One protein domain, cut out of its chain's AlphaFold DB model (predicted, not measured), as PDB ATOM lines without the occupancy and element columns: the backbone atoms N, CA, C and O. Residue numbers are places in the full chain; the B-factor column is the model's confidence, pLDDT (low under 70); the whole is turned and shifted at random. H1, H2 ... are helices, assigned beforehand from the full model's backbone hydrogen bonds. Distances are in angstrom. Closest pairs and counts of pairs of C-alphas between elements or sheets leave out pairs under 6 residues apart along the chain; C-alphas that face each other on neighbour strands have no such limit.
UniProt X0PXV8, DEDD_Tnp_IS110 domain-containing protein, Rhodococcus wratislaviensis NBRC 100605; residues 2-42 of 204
ATOM      1  N   HIS A   2      83.278  56.324  63.883       78.62
ATOM      2  CA  HIS A   2      83.619  56.926  65.178       78.62
ATOM      3  C   HIS A   2      84.679  56.057  65.859       78.62
ATOM      4  O   HIS A   2      84.531  54.835  65.898       78.62
ATOM      5  N   LEU A   3      85.739  56.669  66.381       80.81
ATOM      6  CA  LEU A   3      86.752  55.981  67.177       80.81
ATOM      7  C   LEU A   3      86.661  56.517  68.597       80.81
ATOM      8  O   LEU A   3      86.892  57.695  68.819       80.81
ATOM      9  N   ALA A   4      86.312  55.673  69.561       82.12
ATOM     10  CA  ALA A   4      86.176  56.117  70.942       82.12
ATOM     11  C   ALA A   4      87.549  56.337  71.599       82.12
ATOM     12  O   ALA A   4      88.444  55.496  71.496       82.12
ATOM     13  N   HIS A   5      87.712  57.445  72.322       81.56
ATOM     14  CA  HIS A   5      88.903  57.734  73.108       81.56
ATOM     15  C   HIS A   5      88.921  56.863  74.373       81.56
ATOM     16  O   HIS A   5      88.126  57.092  75.289       81.56
ATOM     17  N   PRO A   6      89.867  55.919  74.522       73.31
ATOM     18  CA  PRO A   6      89.797  54.897  75.567       73.31
ATOM     19  C   PRO A   6      89.850  55.471  76.991       73.31
ATOM     20  O   PRO A   6      89.140  54.986  77.866       73.31
ATOM     21  N   LEU A   7      90.645  56.522  77.246       74.94
ATOM     22  CA  LEU A   7      90.661  57.177  78.567       74.94
ATOM     23  C   LEU A   7      89.381  57.974  78.859       74.94
ATOM     24  O   LEU A   7      88.894  57.924  79.983       74.94
ATOM     25  N   GLY A   8      88.810  58.653  77.858       74.06
ATOM     26  CA  GLY A   8      87.539  59.356  78.004       74.06
ATOM     27  C   GLY A   8      86.403  58.389  78.322       74.06
ATOM     28  O   GLY A   8      85.610  58.654  79.215       74.06
ATOM     29  N   VAL A   9      86.370  57.223  77.664       76.12
ATOM     30  CA  VAL A   9      85.376  56.172  77.938       76.12
ATOM     31  C   VAL A   9      85.535  55.598  79.352       76.12
ATOM     32  O   VAL A   9      84.536  55.407  80.044       76.12
ATOM     33  N   LYS A  10      86.772  55.401  79.837       69.62
ATOM     34  CA  LYS A  10      87.024  54.976  81.229       69.62
ATOM     35  C   LYS A  10      86.491  55.967  82.268       69.62
ATOM     36  O   LYS A  10      86.073  55.529  83.334       69.62
ATOM     37  N   GLY A  11      86.443  57.263  81.953       64.44
ATOM     38  CA  GLY A  11      85.817  58.278  82.811       64.44
ATOM     39  C   GLY A  11      84.312  58.065  83.027       64.44
ATOM     40  O   GLY A  11      83.776  58.488  84.047       64.44
ATOM     41  N   PHE A  12      83.641  57.358  82.112       60.38
ATOM     42  CA  PHE A  12      82.220  57.002  82.205       60.38
ATOM     43  C   PHE A  12      81.978  55.564  82.691       60.38
ATOM     44  O   PHE A  12      80.848  55.209  83.025       60.38
ATOM     45  N   GLN A  13      83.020  54.728  82.744       62.00
ATOM     46  CA  GLN A  13      82.924  53.300  83.043       62.00
ATOM     47  C   GLN A  13      83.745  52.927  84.286       62.00
ATOM     48  O   GLN A  13      84.863  52.424  84.194       62.00
ATOM     49  N   TYR A  14      83.158  53.092  85.473       59.78
ATOM     50  CA  TYR A  14      83.671  52.466  86.698       59.78
ATOM     51  C   TYR A  14      83.152  51.028  86.800       59.78
ATOM     52  O   TYR A  14      82.092  50.775  87.375       59.78
ATOM     53  N   ARG A  15      83.864  50.058  86.210       64.06
ATOM     54  CA  ARG A  15      83.495  48.633  86.315       64.06
ATOM     55  C   ARG A  15      84.711  47.728  86.512       64.06
ATOM     56  O   ARG A  15      85.746  47.904  85.880       64.06
ATOM     57  N   ARG A  16      84.548  46.730  87.391       57.72
ATOM     58  CA  ARG A  16      85.588  45.753  87.771       57.72
ATOM     59  C   ARG A  16      85.741  44.600  86.770       57.72
ATOM     60  O   ARG A  16      86.815  44.018  86.691       57.72
ATOM     61  N   VAL A  17      84.688  44.268  86.017       65.88
ATOM     62  CA  VAL A  17      84.691  43.174  85.030       65.88
ATOM     63  C   VAL A  17      84.325  43.727  83.660       65.88
ATOM     64  O   VAL A  17      83.247  44.298  83.484       65.88
ATOM     65  N   LYS A  18      85.239  43.543  82.710       66.69
ATOM     66  CA  LYS A  18      85.101  43.946  81.310       66.69
ATOM     67  C   LYS A  18      84.365  42.858  80.520       66.69
ATOM     68  O   LYS A  18      84.632  41.677  80.728       66.69
ATOM     69  N   ASN A  19      83.436  43.241  79.645       79.38
ATOM     70  CA  ASN A  19      82.702  42.312  78.778       79.38
ATOM     71  C   ASN A  19      82.399  42.997  77.441       79.38
ATOM     72  O   ASN A  19      81.701  44.008  77.433       79.38
ATOM     73  N   ASP A  20      82.845  42.406  76.331       81.81
ATOM     74  CA  ASP A  20      82.760  42.997  74.989       81.81
ATOM     75  C   ASP A  20      81.327  43.355  74.557       81.81
ATOM     76  O   ASP A  20      81.103  44.410  73.966       81.81
ATOM     77  N   VAL A  21      80.324  42.536  74.909       83.69
ATOM     78  CA  VAL A  21      78.909  42.814  74.579       83.69
ATOM     79  C   VAL A  21      78.410  44.058  75.319       83.69
ATOM     80  O   VAL A  21      77.635  44.852  74.784       83.69
ATOM     81  N   ARG A  22      78.841  44.231  76.572       77.12
ATOM     82  CA  ARG A  22      78.448  45.375  77.401       77.12
ATOM     83  C   ARG A  22      79.224  46.630  77.022       77.12
ATOM     84  O   ARG A  22      78.615  47.689  76.963       77.12
ATOM     85  N   ASP A  23      80.509  46.497  76.705       79.00
ATOM     86  CA  ASP A  23      81.338  47.599  76.217       79.00
ATOM     87  C   ASP A  23      80.769  48.153  74.902       79.00
ATOM     88  O   ASP A  23      80.627  49.364  74.756       79.00
ATOM     89  N   ALA A  24      80.341  47.282  73.979       85.19
ATOM     90  CA  ALA A  24      79.679  47.698  72.742       85.19
ATOM     91  C   ALA A  24      78.359  48.445  73.002       85.19
ATOM     92  O   ALA A  24      78.092  49.461  72.358       85.19
ATOM     93  N   ARG A  25      77.545  47.978  73.963       85.62
ATOM     94  CA  ARG A  25      76.301  48.663  74.353       85.62
ATOM     95  C   ARG A  25      76.578  50.030  74.971       85.62
ATOM     96  O   ARG A  25      75.951  50.997  74.562       85.62
ATOM     97  N   ASP A  26      77.523  50.123  75.904       84.19
ATOM     98  CA  ASP A  26      77.880  51.396  76.535       84.19
ATOM     99  C   ASP A  26      78.413  52.402  75.498       84.19
ATOM    100  O   ASP A  26      78.054  53.576  75.539       84.19
ATOM    101  N   LEU A  27      79.230  51.954  74.535       84.88
ATOM    102  CA  LEU A  27      79.693  52.800  73.431       84.88
ATOM    103  C   LEU A  27      78.530  53.270  72.545       84.88
ATOM    104  O   LEU A  27      78.492  54.439  72.165       84.88
ATOM    105  N   ALA A  28      77.577  52.386  72.237       86.75
ATOM    106  CA  ALA A  28      76.389  52.732  71.461       86.75
ATOM    107  C   ALA A  28      75.483  53.726  72.206       86.75
ATOM    108  O   ALA A  28      74.978  54.665  71.593       86.75
ATOM    109  N   ASP A  29      75.315  53.568  73.521       87.38
ATOM    110  CA  ASP A  29      74.562  54.506  74.354       87.38
ATOM    111  C   ASP A  29      75.265  55.863  74.459       87.38
ATOM    112  O   ASP A  29      74.619  56.896  74.291       87.38
ATOM    113  N   LEU A  30      76.588  55.884  74.652       86.56
ATOM    114  CA  LEU A  30      77.375  57.120  74.635       86.56
ATOM    115  C   LEU A  30      77.270  57.841  73.287       86.56
ATOM    116  O   LEU A  30      77.107  59.062  73.265       86.56
ATOM    117  N   LEU A  31      77.315  57.103  72.174       87.38
ATOM    118  CA  LEU A  31      77.138  57.664  70.835       87.38
ATOM    119  C   LEU A  31      75.719  58.220  70.652       87.38
ATOM    120  O   LEU A  31      75.555  59.355  70.217       87.38
ATOM    121  N   ARG A  32      74.693  57.460  71.058       88.00
ATOM    122  CA  ARG A  32      73.281  57.864  70.984       88.00
ATOM    123  C   ARG A  32      72.981  59.111  71.813       88.00
ATOM    124  O   ARG A  32      72.148  59.919  71.421       88.00
ATOM    125  N   MET A  33      73.650  59.270  72.953       88.75
ATOM    126  CA  MET A  33      73.519  60.440  73.827       88.75
ATOM    127  C   MET A  33      74.385  61.627  73.383       88.75
ATOM    128  O   MET A  33      74.376  62.651  74.059       88.75
ATOM    129  N   ASN A  34      75.148  61.499  72.289       83.56
ATOM    130  CA  ASN A  34      76.139  62.482  71.846       83.56
ATOM    131  C   ASN A  34      77.175  62.828  72.942       83.56
ATOM    132  O   ASN A  34      77.612  63.968  73.084       83.56
ATOM    133  N   ARG A  35      77.531  61.831  73.764       85.50
ATOM    134  CA  ARG A  35      78.505  61.925  74.865       85.50
ATOM    135  C   ARG A  35      79.746  61.072  74.632       85.50
ATOM    136  O   ARG A  35      80.571  60.962  75.535       85.50
ATOM    137  N   LEU A  36      79.866  60.431  73.468       84.25
ATOM    138  CA  LEU A  36      81.019  59.602  73.158       84.25
ATOM    139  C   LEU A  36      82.266  60.491  73.048       84.25
ATOM    140  O   LEU A  36      82.322  61.345  72.165       84.25
ATOM    141  N   PRO A  37      83.276  60.306  73.912       79.25
ATOM    142  CA  PRO A  37      84.544  60.984  73.724       79.25
ATOM    143  C   PRO A  37      85.240  60.337  72.526       79.25
ATOM    144  O   PRO A  37      85.558  59.147  72.564       79.25
ATOM    145  N   GLU A  38      85.456  61.096  71.458       82.38
ATOM    146  CA  GLU A  38      86.071  60.597  70.228       82.38
ATOM    147  C   GLU A  38      87.584  60.834  70.210       82.38
ATOM    148  O   GLU A  38      88.098  61.850  70.676       82.38
ATOM    149  N   ALA A  39      88.316  59.861  69.680       82.12
ATOM    150  CA  ALA A  39      89.725  59.965  69.371       82.12
ATOM    151  C   ALA A  39      89.895  60.448  67.934       82.12
ATOM    152  O   ALA A  39      89.171  60.043  67.025       82.12
ATOM    153  N   TRP A  40      90.921  61.266  67.725       82.69
ATOM    154  CA  TRP A  40      91.306  61.685  66.388       82.69
ATOM    155  C   TRP A  40      91.684  60.475  65.527       82.69
ATOM    156  O   TRP A  40      92.479  59.619  65.929       82.69
ATOM    157  N   ILE A  41      91.127  60.438  64.318       83.81
ATOM    158  CA  ILE A  41      91.421  59.425  63.314       83.81
ATOM    159  C   ILE A  41      92.217  60.098  62.203       83.81
ATOM    160  O   ILE A  41      91.735  61.034  61.570       83.81
ATOM    161  N   ALA A  42      93.421  59.592  61.942       85.38
ATOM    162  CA  ALA A  42      94.262  60.074  60.853       85.38
ATOM    163  C   ALA A  42      93.508  60.062  59.514       85.38
ATOM    164  O   ALA A  42      92.702  59.162  59.265       85.38
TER     165      ALA A  42
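This is residues 2 to 42 of the 204 residues of the protein "DEDD_Tnp_IS110 domain-containing protein" of Rhodococcus wratislaviensis NBRC 100605 (UniProt X0PXV8). A short helix, H1, and a longer one, H2, stand nearly at right angles with little contact between them, and a loop swings wide from one to the other. Residues 14 to 22, of which 20 to 22 belong to H2, stick out, and after H2 the chain folds back past residues 4 and 5, crosses them and runs off as a tail. The printed part has 41 residues, with two named helices in the order H1, H2 and no named strand. The class is all helix, though under half of the residues, 20 of 41, are in named elements. The whole is compact, with a radius of gyration of the C-alphas of 10.1 A, yet elongated in outline, with spans of 30 by 19 by 16 A.

The printed part begins at His 2, with its C-alpha at (83.619, 56.926, 65.178). H1, residues 6 to 12, begins at C-alpha 6, (89.797, 54.897, 75.567), and measures 10.3 A from first to last C-alpha. H2, residues 20 to 32, measures 18.1 A and ends at C-alpha 32, (73.281, 57.864, 70.984).

H1 and H2 are close but not clearly touching, with 1 pair of C-alphas within 8 A. Their closest C-alphas, those of Val 9 and Leu 27, are 8.0 A apart. Their lines are about perpendicular, at 78 degrees. In H2 every O i to N i+4 pair is within hydrogen-bond range; in H1 2 of 3 are.

The two C-alphas farthest apart, those of Arg 16 and Ala 42, are 31.7 A apart. The printed part has no cut, and the link from H1 to H2, 7 residues, is short. Mean pLDDT of the printed part is 78.2, and residues 10 to 18 are under 70.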